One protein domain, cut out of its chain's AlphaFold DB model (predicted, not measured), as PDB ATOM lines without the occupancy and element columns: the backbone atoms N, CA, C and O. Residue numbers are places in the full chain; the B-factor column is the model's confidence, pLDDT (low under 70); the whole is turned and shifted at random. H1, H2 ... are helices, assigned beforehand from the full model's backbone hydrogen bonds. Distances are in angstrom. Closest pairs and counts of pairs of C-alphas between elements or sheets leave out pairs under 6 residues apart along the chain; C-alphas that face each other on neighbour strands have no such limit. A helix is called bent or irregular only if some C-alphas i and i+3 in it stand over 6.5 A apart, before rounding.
ATOM      1  N   ALA A 212     211.289 278.472 158.800       95.75
ATOM      2  CA  ALA A 212     210.360 278.498 157.670       95.75
ATOM      3  C   ALA A 212     210.466 277.258 156.757       95.75
ATOM      4  O   ALA A 212     209.488 276.897 156.098       95.75
ATOM      5  N   ALA A 213     211.627 276.594 156.697       94.06
ATOM      6  CA  ALA A 213     211.793 275.323 155.997       94.06
ATOM      7  C   ALA A 213     211.173 274.157 156.784       94.06
ATOM      8  O   ALA A 213     210.467 273.342 156.188       94.06
ATOM      9  N   GLN A 214     211.353 274.107 158.109       92.00
ATOM     10  CA  GLN A 214     210.704 273.107 158.962       92.00
ATOM     11  C   GLN A 214     209.176 273.241 158.924       92.00
ATOM     12  O   GLN A 214     208.489 272.247 158.705       92.00
ATOM     13  N   GLU A 215     208.629 274.454 159.032       94.62
ATOM     14  CA  GLU A 215     207.176 274.671 158.981       94.62
ATOM     15  C   GLU A 215     206.573 274.237 157.627       94.62
ATOM     16  O   GLU A 215     205.470 273.691 157.567       94.62
ATOM     17  N   ARG A 216     207.319 274.404 156.522       92.44
ATOM     18  CA  ARG A 216     206.947 273.840 155.210       92.44
ATOM     19  C   ARG A 216     206.979 272.317 155.226       92.44
ATOM     20  O   ARG A 216     206.006 271.714 154.798       92.44
ATOM     21  N   ILE A 217     208.029 271.694 155.767       86.50
ATOM     22  CA  ILE A 217     208.113 270.229 155.902       86.50
ATOM     23  C   ILE A 217     206.946 269.687 156.741       86.50
ATOM     24  O   ILE A 217     206.376 268.663 156.382       86.50
ATOM     25  N   GLU A 218     206.535 270.373 157.809       82.06
ATOM     26  CA  GLU A 218     205.423 269.951 158.671       82.06
ATOM     27  C   GLU A 218     204.027 270.163 158.056       82.06
ATOM     28  O   GLU A 218     203.095 269.425 158.406       82.06
ATOM     29  N   ARG A 219     203.878 271.133 157.140       85.69
ATOM     30  CA  ARG A 219     202.661 271.346 156.334       85.69
ATOM     31  C   ARG A 219     202.582 270.415 155.119       85.69
ATOM     32  O   ARG A 219     201.506 269.889 154.844       85.69
ATOM     33  N   ASP A 220     203.703 270.174 154.446       82.19
ATOM     34  CA  ASP A 220     203.808 269.317 153.256       82.19
ATOM     35  C   ASP A 220     203.926 267.820 153.610       82.19
ATOM     36  O   ASP A 220     203.782 266.959 152.736       82.19
ATOM     37  N   LEU A 221     204.154 267.477 154.889       80.06
ATOM     38  CA  LEU A 221     204.047 266.101 155.375       80.06
ATOM     39  C   LEU A 221     202.607 265.609 155.133       80.06
ATOM     40  O   LEU A 221     201.675 266.170 155.717       80.06
ATOM     41  N   PRO A 222     202.386 264.572 154.301       71.44
ATOM     42  CA  PRO A 222     201.042 264.199 153.877       71.44
ATOM     43  C   PRO A 222     200.174 263.858 155.088       71.44
ATOM     44  O   PRO A 222     200.573 263.046 155.927       71.44
ATOM     45  N   GLN A 223     198.978 264.454 155.171       57.06
ATOM     46  CA  GLN A 223     198.084 264.289 156.325       57.06
ATOM     47  C   GLN A 223     197.697 262.828 156.596       57.06
ATOM     48  O   GLN A 223     197.341 262.502 157.724       57.06
ATOM     49  N   ASP A 224     197.853 261.921 155.629       54.97
ATOM     50  CA  ASP A 224     197.735 260.475 155.842       54.97
ATOM     51  C   ASP A 224     198.718 259.903 156.879       54.97
ATOM     52  O   ASP A 224     198.420 258.875 157.471       54.97
ATOM     53  N   ARG A 225     199.841 260.581 157.172       53.44
ATOM     54  CA  ARG A 225     200.725 260.267 158.317       53.44
ATOM     55  C   ARG A 225     200.307 260.926 159.637       53.44
ATOM     56  O   ARG A 225     200.820 260.546 160.681       53.44
ATOM     57  N   LYS A 226     199.416 261.923 159.596       54.09
ATOM     58  CA  LYS A 226     198.818 262.583 160.775       54.09
ATOM     59  C   LYS A 226     197.429 262.020 161.118       54.09
ATOM     60  O   LYS A 226     196.875 262.355 162.160       54.09
ATOM     61  N   ARG A 227     196.879 261.132 160.281       57.22
ATOM     62  CA  ARG A 227     195.780 260.237 160.652       57.22
ATOM     63  C   ARG A 227     196.322 259.236 161.670       57.22
ATOM     64  O   ARG A 227     197.080 258.345 161.298       57.22
ATOM     65  N   SER A 228     195.931 259.387 162.933       64.25
ATOM     66  CA  SER A 228     196.093 258.324 163.926       64.25
ATOM     67  C   SER A 228     195.505 257.023 163.361       64.25
ATOM     68  O   SER A 228     194.461 257.069 162.692       64.25
ATOM     69  N   PRO A 229     196.172 255.871 163.557       71.38
ATOM     70  CA  PRO A 229     195.660 254.612 163.042       71.38
ATOM     71  C   PRO A 229     194.281 254.370 163.662       71.38
ATOM     72  O   PRO A 229     194.030 254.718 164.817       71.38
ATOM     73  N   LYS A 230     193.329 253.872 162.867       82.00
ATOM     74  CA  LYS A 230     191.944 253.743 163.341       82.00
ATOM     75  C   LYS A 230     191.895 252.730 164.497       82.00
ATOM     76  O   LYS A 230     192.520 251.678 164.355       82.00
ATOM     77  N   PRO A 231     191.128 252.993 165.576       83.00
ATOM     78  CA  PRO A 231     191.003 252.053 166.685       83.00
ATOM     79  C   PRO A 231     190.536 250.683 166.188       83.00
ATOM     80  O   PRO A 231     189.461 250.569 165.586       83.00
ATOM     81  N   ILE A 232     191.333 249.641 166.434       87.69
ATOM     82  CA  ILE A 232     190.990 248.270 166.038       87.69
ATOM     83  C   ILE A 232     189.971 247.714 167.037       87.69
ATOM     84  O   ILE A 232     190.307 247.077 168.033       87.69
ATOM     85  N   ARG A 233     188.689 247.972 166.762       90.50
ATOM     86  CA  ARG A 233     187.569 247.470 167.565       90.50
ATOM     87  C   ARG A 233     187.294 246.000 167.257       90.50
ATOM     88  O   ARG A 233     186.636 245.675 166.267       90.50
ATOM     89  N   ILE A 234     187.780 245.118 168.126       92.62
ATOM     90  CA  ILE A 234     187.322 243.726 168.198       92.62
ATOM     91  C   ILE A 234     185.894 243.743 168.768       92.62
ATOM     92  O   ILE A 234     185.622 244.426 169.752       92.62
ATOM     93  N   LYS A 235     184.961 243.037 168.119       92.81
ATOM     94  CA  LYS A 235     183.582 242.898 168.617       92.81
ATOM     95  C   LYS A 235     183.563 242.036 169.880       92.81
ATOM     96  O   LYS A 235     184.427 241.182 170.029       92.81
ATOM     97  N   GLU A 236     182.558 242.237 170.732       94.44
ATOM     98  CA  GLU A 236     182.333 241.441 171.958       94.44
ATOM     99  C   GLU A 236     183.459 241.555 173.010       94.44
ATOM    100  O   GLU A 236     183.468 240.802 173.978       94.44
ATOM    101  N   LEU A 237     184.379 242.515 172.853       94.94
ATOM    102  CA  LEU A 237     185.475 242.785 173.783       94.94
ATOM    103  C   LEU A 237     185.152 243.986 174.688       94.94
ATOM    104  O   LEU A 237     184.729 245.029 174.184       94.94
ATOM    105  N   ASP A 238     185.393 243.856 175.994       96.56
ATOM    106  CA  ASP A 238     185.132 244.904 176.993       96.56
ATOM    107  C   ASP A 238     185.911 246.206 176.724       96.56
ATOM    108  O   ASP A 238     187.008 246.190 176.155       96.56
ATOM    109  N   GLU A 239     185.358 247.347 177.151       95.50
ATOM    110  CA  GLU A 239     185.922 248.674 176.852       95.50
ATOM    111  C   GLU A 239     187.323 248.874 177.457       95.50
ATOM    112  O   GLU A 239     188.209 249.353 176.754       95.50
ATOM    113  N   GLU A 240     187.571 248.400 178.684       95.94
ATOM    114  CA  GLU A 240     188.901 248.410 179.326       95.94
ATOM    115  C   GLU A 240     189.957 247.661 178.487       95.94
ATOM    116  O   GLU A 240     191.110 248.075 178.362       95.94
ATOM    117  N   VAL A 241     189.562 246.553 177.855       96.12
ATOM    118  CA  VAL A 241     190.467 245.704 177.068       96.12
ATOM    119  C   VAL A 241     190.662 246.276 175.657       96.12
ATOM    120  O   VAL A 241     191.740 246.138 175.075       96.12
ATOM    121  N   GLN A 242     189.662 246.988 175.123       96.38
ATOM    122  CA  GLN A 242     189.831 247.839 173.941       96.38
ATOM    123  C   GLN A 242     190.750 249.041 174.222       96.38
ATOM    124  O   GLN A 242     191.527 249.407 173.340       96.38
ATOM    125  N   GLU A 243     190.722 249.625 175.424       96.25
ATOM    126  CA  GLU A 243     191.638 250.703 175.821       96.25
ATOM    127  C   GLU A 243     193.091 250.208 175.911       96.25
ATOM    128  O   GLU A 243     193.981 250.853 175.358       96.25
ATOM    129  N   ILE A 244     193.332 249.010 176.458       96.56
ATOM    130  CA  ILE A 244     194.653 248.353 176.406       96.56
ATOM    131  C   ILE A 244     195.105 248.140 174.948       96.56
ATOM    132  O   ILE A 244     196.235 248.482 174.592       96.56
ATOM    133  N   LEU A 245     194.242 247.615 174.065       96.44
ATOM    134  CA  LEU A 245     194.589 247.462 172.641       96.44
ATOM    135  C   LEU A 245     194.928 248.800 171.973       96.44
ATOM    136  O   LEU A 245     195.847 248.846 171.160       96.44
ATOM    137  N   TRP A 246     194.214 249.872 172.322       95.62
ATOM    138  CA  TRP A 246     194.435 251.224 171.811       95.62
ATOM    139  C   TRP A 246     195.759 251.822 172.308       95.62
ATOM    140  O   TRP A 246     196.566 252.281 171.499       95.62
ATOM    141  N   GLN A 247     196.030 251.741 173.615       96.69
ATOM    142  CA  GLN A 247     197.257 252.229 174.251       96.69
ATOM    143  C   GLN A 247     198.515 251.596 173.640       96.69
ATOM    144  O   GLN A 247     199.500 252.287 173.382       96.69
ATOM    145  N   TYR A 248     198.472 250.289 173.368       96.94
ATOM    146  CA  TYR A 248     199.595 249.544 172.800       96.94
ATOM    147  C   TYR A 248     199.540 249.392 171.264       96.94
ATOM    148  O   TYR A 248     200.421 248.743 170.694       96.94
ATOM    149  N   GLN A 249     198.565 249.999 170.566       95.94
ATOM    150  CA  GLN A 249     198.366 249.815 169.117       95.94
ATOM    151  C   GLN A 249     199.633 250.147 168.313       95.94
ATOM    152  O   GLN A 249     200.070 249.338 167.496       95.94
ATOM    153  N   ALA A 250     200.288 251.276 168.602       94.81
ATOM    154  CA  ALA A 250     201.519 251.681 167.918       94.81
ATOM    155  C   ALA A 250     202.681 250.685 168.124       94.81
ATOM    156  O   ALA A 250     203.449 250.426 167.199       94.81
ATOM    157  N   THR A 251     202.799 250.083 169.314       95.50
ATOM    158  CA  THR A 251     203.807 249.050 169.603       95.50
ATOM    159  C   THR A 251     203.501 247.752 168.855       95.50
ATOM    160  O   THR A 251     204.408 247.113 168.328       95.50
ATOM    161  N   LEU A 252     202.228 247.365 168.767       96.19
ATOM    162  CA  LEU A 252     201.797 246.163 168.051       96.19
ATOM    163  C   LEU A 252     201.969 246.308 166.531       96.19
ATOM    164  O   LEU A 252     202.459 245.382 165.885       96.19
ATOM    165  N   GLU A 253     201.677 247.487 165.978       95.12
ATOM    166  CA  GLU A 253     201.962 247.838 164.582       95.12
ATOM    167  C   GLU A 253     203.478 247.848 164.300       95.12
ATOM    168  O   GLU A 253     203.922 247.242 163.323       95.12
ATOM    169  N   GLN A 254     204.300 248.434 165.184       94.75
ATOM    170  CA  GLN A 254     205.768 248.420 165.066       94.75
ATOM    171  C   GLN A 254     206.355 246.998 165.091       94.75
ATOM    172  O   GLN A 254     207.354 246.728 164.421       94.75
ATOM    173  N   LEU A 255     205.739 246.083 165.843       95.44
ATOM    174  CA  LEU A 255     206.125 244.670 165.910       95.44
ATOM    175  C   LEU A 255     205.464 243.802 164.826       95.44
ATOM    176  O   LEU A 255     205.656 242.587 164.833       95.44
ATOM    177  N   ASN A 256     204.737 244.407 163.878       95.75
ATOM    178  CA  ASN A 256     204.058 243.731 162.769       95.75
ATOM    179  C   ASN A 256     203.076 242.634 163.242       95.75
ATOM    180  O   ASN A 256     203.008 241.539 162.676       95.75
ATOM    181  N   VAL A 257     202.330 242.919 164.316       97.06
ATOM    182  CA  VAL A 257     201.278 242.046 164.854       97.06
ATOM    183  C   VAL A 257     199.977 242.256 164.082       97.06
ATOM    184  O   VAL A 257     199.365 243.320 164.130       97.06
ATOM    185  N   ASP A 258     199.508 241.199 163.427       96.69
ATOM    186  CA  ASP A 258     198.215 241.186 162.741       96.69
ATOM    187  C   ASP A 258     197.057 241.006 163.739       96.69
ATOM    188  O   ASP A 258     196.637 239.889 164.052       96.69
ATOM    189  N   LEU A 259     196.517 242.129 164.222       95.94
ATOM    190  CA  LEU A 259     195.316 242.188 165.066       95.94
ATOM    191  C   LEU A 259     194.009 241.839 164.321       95.94
ATOM    192  O   LEU A 259     192.964 241.706 164.962       95.94
ATOM    193  N   HIS A 260     194.038 241.647 162.998       95.75
ATOM    194  CA  HIS A 260     192.903 241.140 162.220       95.75
ATOM    195  C   HIS A 260     192.896 239.606 162.096       95.75
ATOM    196  O   HIS A 260     191.876 239.030 161.715       95.75
ATOM    197  N   ALA A 261     193.976 238.919 162.483       96.56
ATOM    198  CA  ALA A 261     194.027 237.463 162.498       96.56
ATOM    199  C   ALA A 261     192.994 236.876 163.480       96.56
ATOM    200  O   ALA A 261     193.171 236.948 164.698       96.56
ATOM    201  N   GLU A 262     191.956 236.196 162.974       96.19
ATOM    202  CA  GLU A 262     190.858 235.668 163.807       96.19
ATOM    203  C   GLU A 262     191.321 234.785 164.984       96.19
ATOM    204  O   GLU A 262     190.625 234.640 165.988       96.19
ATOM    205  N   ARG A 263     192.471 234.110 164.845       97.00
ATOM    206  CA  ARG A 263     193.044 233.275 165.911       97.00
ATOM    207  C   ARG A 263     193.515 234.123 167.087       97.00
ATOM    208  O   ARG A 263     193.303 233.721 168.225       97.00
ATOM    209  N   LEU A 264     194.129 235.273 166.810       97.25
ATOM    210  CA  LEU A 264     194.532 236.228 167.833       97.25
ATOM    211  C   LEU A 264     193.297 236.889 168.454       97.25
ATOM    212  O   LEU A 264     193.193 236.901 169.672       97.25
ATOM    213  N   GLN A 265     192.322 237.317 167.645       97.19
ATOM    214  CA  GLN A 265     191.078 237.911 168.155       97.19
ATOM    215  C   GLN A 265     190.323 236.974 169.110       97.19
ATOM    216  O   GLN A 265     189.973 237.388 170.212       97.19
ATOM    217  N   ARG A 266     190.159 235.688 168.753       97.06
ATOM    218  CA  ARG A 266     189.591 234.684 169.672       97.06
ATOM    219  C   ARG A 266     190.436 234.519 170.938       97.06
ATOM    220  O   ARG A 266     189.876 234.539 172.019       97.06
ATOM    221  N   ALA A 267     191.766 234.451 170.838       97.44
ATOM    222  CA  ALA A 267     192.626 234.319 172.023       97.44
ATOM    223  C   ALA A 267     192.591 235.538 172.967       97.44
ATOM    224  O   ALA A 267     192.820 235.366 174.164       97.44
ATOM    225  N   ILE A 268     192.315 236.740 172.442       97.50
ATOM    226  CA  ILE A 268     192.092 237.960 173.232       97.50
ATOM    227  C   ILE A 268     190.748 237.865 173.969       97.50
ATOM    228  O   ILE A 268     190.720 238.079 175.176       97.50
ATOM    229  N   LEU A 269     189.671 237.471 173.278       96.75
ATOM    230  CA  LEU A 269     188.346 237.236 173.877       96.75
ATOM    231  C   LEU A 269     188.363 236.094 174.915       96.75
ATOM    232  O   LEU A 269     187.729 236.200 175.959       96.75
ATOM    233  N   ASP A 270     189.131 235.030 174.665       97.06
ATOM    234  CA  ASP A 270     189.296 233.891 175.577       97.06
ATOM    235  C   ASP A 270     190.087 234.261 176.858       97.06
ATOM    236  O   ASP A 270     189.956 233.576 177.873       97.06
ATOM    237  N   ASN A 271     190.982 235.264 176.811       96.88
ATOM    238  CA  ASN A 271     191.946 235.574 177.889       96.88
ATOM    239  C   ASN A 271     192.229 237.095 178.061       96.88
ATOM    240  O   ASN A 271     193.402 237.492 178.076       96.88
ATOM    241  N   PRO A 272     191.213 237.967 178.230       95.88
ATOM    242  CA  PRO A 272     191.401 239.423 178.262       95.88
ATOM    243  C   PRO A 272     192.368 239.884 179.366       95.88
ATOM    244  O   PRO A 272     193.286 240.660 179.109       95.88
ATOM    245  N   TYR A 273     192.259 239.308 180.570       95.06
ATOM    246  CA  TYR A 273     193.114 239.600 181.735       95.06
ATOM    247  C   TYR A 273     194.606 239.258 181.554       95.06
ATOM    248  O   TYR A 273     195.420 239.474 182.456       95.06
ATOM    249  N   HIS A 274     194.993 238.661 180.426       95.19
ATOM    250  CA  HIS A 274     196.385 238.353 180.097       95.19
ATOM    251  C   HIS A 274     196.928 239.199 178.940       95.19
ATOM    252  O   HIS A 274     198.106 239.062 178.615       95.19
ATOM    253  N   LEU A 275     196.119 240.097 178.363       96.38
ATOM    254  CA  LEU A 275     196.490 240.901 177.202       96.38
ATOM    255  C   LEU A 275     197.713 241.784 177.454       96.38
ATOM    256  O   LEU A 275     198.735 241.577 176.806       96.38
ATOM    257  N   GLU A 276     197.648 242.724 178.400       96.62
ATOM    258  CA  GLU A 276     198.762 243.649 178.662       96.62
ATOM    259  C   GLU A 276     200.057 242.893 179.003       96.62
ATOM    260  O   GLU A 276     201.102 243.131 178.401       96.62
ATOM    261  N   ASN A 277     199.973 241.893 179.885       95.69
ATOM    262  CA  ASN A 277     201.106 241.036 180.242       95.69
ATOM    263  C   ASN A 277     201.710 240.310 179.023       95.69
ATOM    264  O   ASN A 277     202.927 240.152 178.945       95.69
ATOM    265  N   ALA A 278     200.886 239.881 178.061       96.50
ATOM    266  CA  ALA A 278     201.338 239.244 176.827       96.50
ATOM    267  C   ALA A 278     201.938 240.247 175.818       96.50
ATOM    268  O   ALA A 278     202.863 239.886 175.089       96.50
ATOM    269  N   ILE A 279     201.468 241.499 175.799       96.62
ATOM    270  CA  ILE A 279     202.028 242.590 174.983       96.62
ATOM    271  C   ILE A 279     203.391 243.035 175.534       96.62
ATOM    272  O   ILE A 279     204.361 243.108 174.780       96.62
ATOM    273  N   LEU A 280     203.496 243.269 176.845       95.06
ATOM    274  CA  LEU A 280     204.754 243.622 177.516       95.06
ATOM    275  C   LEU A 280     205.802 242.506 177.371       95.06
ATOM    276  O   LEU A 280     206.975 242.769 177.118       95.06
ATOM    277  N   ALA A 281     205.373 241.245 177.445       92.62
ATOM    278  CA  ALA A 281     206.225 240.099 177.149       92.62
ATOM    279  C   ALA A 281     206.728 240.073 175.701       92.62
ATOM    280  O   ALA A 281     207.895 239.764 175.451       92.62
ATOM    281  N   LEU A 282     205.851 240.389 174.740       95.19
ATOM    282  CA  LEU A 282     206.204 240.458 173.328       95.19
ATOM    283  C   LEU A 282     207.230 241.569 173.068       95.19
ATOM    284  O   LEU A 282     208.181 241.336 172.324       95.19
ATOM    285  N   SER A 283     207.083 242.747 173.682       94.56
ATOM    286  CA  SER A 283     208.043 243.841 173.506       94.56
ATOM    287  C   SER A 283     209.399 243.511 174.148       94.56
ATOM    288  O   SER A 283     210.423 243.630 173.469       94.56
ATOM    289  N   GLU A 284     209.427 242.963 175.369       91.94
ATOM    290  CA  GLU A 284     210.660 242.506 176.038       91.94
ATOM    291  C   GLU A 284     211.403 241.431 175.217       91.94
ATOM    292  O   GLU A 284     212.632 241.428 175.128       91.94
ATOM    293  N   GLU A 285     210.675 240.505 174.586       89.88
ATOM    294  CA  GLU A 285     211.253 239.444 173.753       89.88
ATOM    295  C   GLU A 285     211.507 239.873 172.294       89.88
ATOM    296  O   GLU A 285     212.315 239.244 171.608       89.88
ATOM    297  N   SER A 286     210.926 240.981 171.820       91.69
ATOM    298  CA  SER A 286     211.339 241.637 170.568       91.69
ATOM    299  C   SER A 286     212.713 242.298 170.692       91.69
ATOM    300  O   SER A 286     213.555 242.137 169.806       91.69
ATOM    301  N   ALA A 287     212.999 242.928 171.839       89.44
ATOM    302  CA  ALA A 287     214.296 243.536 172.132       89.44
ATOM    303  C   ALA A 287     215.432 242.493 172.194       89.44
ATOM    304  O   ALA A 287     216.594 242.807 171.942       89.44
ATOM    305  N   LYS A 288     215.096 241.223 172.466       86.56
ATOM    306  CA  LYS A 288     216.038 240.088 172.485       86.56
ATOM    307  C   LYS A 288     216.347 239.515 171.090       86.56
ATOM    308  O   LYS A 288     217.256 238.690 170.969       86.56
ATOM    309  N   GLY A 289     215.662 239.975 170.036       81.62
ATOM    310  CA  GLY A 289     216.131 239.881 168.649       81.62
ATOM    311  C   GLY A 289     215.205 239.183 167.641       81.62
ATOM    312  O   GLY A 289     214.399 238.322 167.977       81.62
ATOM    313  N   VAL A 290     215.432 239.529 166.366       65.00
ATOM    314  CA  VAL A 290     214.706 239.240 165.100       65.00
ATOM    315  C   VAL A 290     213.683 238.087 165.064       65.00
ATOM    316  O   VAL A 290     212.616 238.247 164.477       65.00
ATOM    317  N   LYS A 291     213.960 236.922 165.664       71.44
ATOM    318  CA  LYS A 291     213.100 235.723 165.562       71.44
ATOM    319  C   LYS A 291     211.690 235.894 166.129       71.44
ATOM    320  O   LYS A 291     210.805 235.118 165.785       71.44
ATOM    321  N   THR A 292     211.489 236.856 167.020       70.38
ATOM    322  CA  THR A 292     210.172 237.199 167.570       70.38
ATOM    323  C   THR A 292     209.381 238.127 166.647       70.38
ATOM    324  O   THR A 292     208.160 238.027 166.618       70.38
ATOM    325  N   MET A 293     210.051 238.937 165.818       76.31
ATOM    326  CA  MET A 293     209.412 239.795 164.808       76.31
ATOM    327  C   MET A 293     208.935 239.003 163.579       76.31
ATOM    328  O   MET A 293     207.882 239.309 163.030       76.31
ATOM    329  N   GLU A 294     209.641 237.934 163.182       83.94
ATOM    330  CA  GLU A 294     209.232 237.052 162.066       83.94
ATOM    331  C   GLU A 294     207.852 236.386 162.271       83.94
ATOM    332  O   GLU A 294     207.249 235.910 161.311       83.94
ATOM    333  N   ASN A 295     207.346 236.318 163.511       91.62
ATOM    334  CA  ASN A 295     206.037 235.742 163.833       91.62
ATOM    335  C   ASN A 295     205.436 236.349 165.119       91.62
ATOM    336  O   ASN A 295     205.031 235.625 166.035       91.62
ATOM    337  N   ALA A 296     205.392 237.681 165.206       95.38
ATOM    338  CA  ALA A 296     204.914 238.386 166.396       95.38
ATOM    339  C   ALA A 296     203.450 238.039 166.738       95.38
ATOM    340  O   ALA A 296     203.140 237.737 167.891       95.38
ATOM    341  N   THR A 297     202.571 237.947 165.732       96.94
ATOM    342  CA  THR A 297     201.173 237.494 165.877       96.94
ATOM    343  C   THR A 297     201.073 236.107 166.520       96.94
ATOM    344  O   THR A 297     200.290 235.894 167.447       96.94
ATOM    345  N   GLY A 298     201.889 235.149 166.063       95.62
ATOM    346  CA  GLY A 298     201.937 233.804 166.634       95.62
ATOM    347  C   GLY A 298     202.551 233.773 168.033       95.62
ATOM    348  O   GLY A 298     202.162 232.939 168.849       95.62
ATOM    349  N   TYR A 299     203.479 234.679 168.342       94.94
ATOM    350  CA  TYR A 299     204.050 234.814 169.680       94.94
ATOM    351  C   TYR A 299     203.008 235.347 170.673       94.94
ATOM    352  O   TYR A 299     202.778 234.706 171.698       94.94
ATOM    353  N   LEU A 300     202.299 236.431 170.331       96.62
ATOM    354  CA  LEU A 300     201.235 237.011 171.159       96.62
ATOM    355  C   LEU A 300     200.078 236.024 171.381       96.62
ATOM    356  O   LEU A 300     199.640 235.831 172.514       96.62
ATOM    357  N   TYR A 301     199.654 235.310 170.331       96.81
ATOM    358  CA  TYR A 301     198.669 234.226 170.433       96.81
ATOM    359  C   TYR A 301     199.089 233.144 171.443       96.81
ATOM    360  O   TYR A 301     198.288 232.714 172.274       96.81
ATOM    361  N   ASN A 302     200.351 232.703 171.392       94.62
ATOM    362  CA  ASN A 302     200.865 231.696 172.320       94.62
ATOM    363  C   ASN A 302     201.029 232.246 173.747       94.62
ATOM    364  O   ASN A 302     200.830 231.492 174.699       94.62
ATOM    365  N   ALA A 303     201.372 233.528 173.900       94.81
ATOM    366  CA  ALA A 303     201.511 234.211 175.184       94.81
ATOM    367  C   ALA A 303     200.158 234.354 175.904       94.81
ATOM    368  O   ALA A 303     200.057 233.969 177.068       94.81
ATOM    369  N   LEU A 304     199.111 234.787 175.190       96.06
ATOM    370  CA  LEU A 304     197.722 234.782 175.667       96.06
ATOM    371  C   LEU A 304     197.284 233.363 176.060       96.06
ATOM    372  O   LEU A 304     197.006 233.089 177.225       96.06
ATOM    373  N   ARG A 305     197.309 232.427 175.101       94.50
ATOM    374  CA  ARG A 305     196.756 231.072 175.266       94.50
ATOM    375  C   ARG A 305     197.454 230.227 176.338       94.50
ATOM    376  O   ARG A 305     196.831 229.342 176.918       94.50
ATOM    377  N   SER A 306     198.751 230.430 176.560       88.38
ATOM    378  CA  SER A 306     199.505 229.657 177.561       88.38
ATOM    379  C   SER A 306     199.421 230.257 178.968       88.38
ATOM    380  O   SER A 306     199.878 229.615 179.915       88.38
ATOM    381  N   GLY A 307     198.911 231.491 179.083       83.12
ATOM    382  CA  GLY A 307     199.193 232.406 180.183       83.12
ATOM    383  C   GLY A 307     200.686 232.739 180.226       83.12
ATOM    384  O   GLY A 307     201.498 231.894 180.618       83.12
ATOM    385  N   TRP A 308     201.081 233.953 179.825       73.31
ATOM    386  CA  TRP A 308     202.497 234.326 179.824       73.31
ATOM    387  C   TRP A 308     203.046 234.426 181.248       73.31
ATOM    388  O   TRP A 308     203.011 235.460 181.912       73.31
ATOM    389  N   LYS A 309     203.615 233.316 181.707       65.88
ATOM    390  CA  LYS A 309     204.543 233.300 182.828       65.88
ATOM    391  C   LYS A 309     205.893 233.718 182.253       65.88
ATOM    392  O   LYS A 309     206.426 232.947 181.443       65.88
ATOM    393  N   PRO A 310     206.461 234.878 182.640       54.62
ATOM    394  CA  PRO A 310     207.797 235.246 182.203       54.62
ATOM    395  C   PRO A 310     208.733 234.090 182.517       54.62
ATOM    396  O   PRO A 310     208.686 233.508 183.608       54.62
ATOM    397  N   ARG A 311     209.555 233.712 181.535       50.81
ATOM    398  CA  ARG A 311     210.554 232.660 181.712       50.81
ATOM    399  C   ARG A 311     211.644 233.180 182.639       50.81
ATOM    400  O   ARG A 311     212.710 233.556 182.165       50.81
TER     401      ARG A 311
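What this domain is: This is residues 212 to 311 of the 597 residues of an uncharacterized protein of Chroococcidiopsis sp. CCALA 051 (UniProt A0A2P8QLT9). A compact body of five helices has a long arm sticking out of it, residues 212 to 227, with the small helix H1 at the arm's far end. In the body, H5 and H6 fold back on each other as a helical hairpin; H2 packs on the first part of H5, H4 packs on H6, and short H3 lies near H5. The printed part has 100 residues with six named helices, H1 to H6 in order, and no named strand; the class is all helix. The whole is loose, with a radius of gyration of the C-alphas of 16.0 A, and spans 54 by 33 by 19 A, the arm making the length.

How they stand to each other: H1, residues 212 to 220, stands free and touches no helix. H2, residues 239 to 247, touches H5, residues 272 to 287, with residues 272 to 276 of H5 alone; the closest C-alphas, of Val 241 and Pro 272, are 6.5 A apart, at a shallow tilt of 12 degrees, the same way. H3, residues 249 to 254, is close to H5 but not clearly touching, the closest C-alphas, of Thr 251 and Ser 283, being 7.8 A apart. H4, residues 262 to 270, touches H6, residues 290 to 306, at a steep tilt of 40 degrees, the same way; the closest C-alphas, of Leu 264 and Tyr 301, are 5.3 A apart. H5 and H6 form a helical hairpin and touch at a shallow tilt of 22 degrees, opposite ways, with the C-alphas of Ala 278 and Ala 303 closest at 5.3 A. H2 and H6 are apart. The helix packing is mostly aligned, but only just: 2 of 3 pairs are at a shallow tilt. Every O i to N i+4 pair is within hydrogen-bond range in H1, H2, H3 and H4, against 10 of 12 in H5 and 10 of 13 in H6.

Where its parts are: H1 begins at C-alpha 212, (210.360, 278.498, 157.670), and H2 at C-alpha 239, (185.922, 248.674, 176.852). H5 is 24.1 A from first to last C-alpha and irregular, with C-alphas 273 and 276 7.6 A apart. H6, 21.9 A long, is irregular too, with C-alphas 294 and 297 8.9 A apart and a kink of 83 degrees near residue 297; it ends at C-alpha 306, (199.505, 229.657, 177.561). H1, H2, H3 and H4 measure 12.1 A, 12.2 A, 8.6 A and 12.0 A.

The domain as a whole: The C-alphas of Ala 212 and Ser 306 are the two farthest apart, at 53.8 A. The printed part has no cut. The link from H1 to H2, 18 residues, is long. The model's pLDDT is under 70 at residues 223 to 228, 290 and 309 to 311.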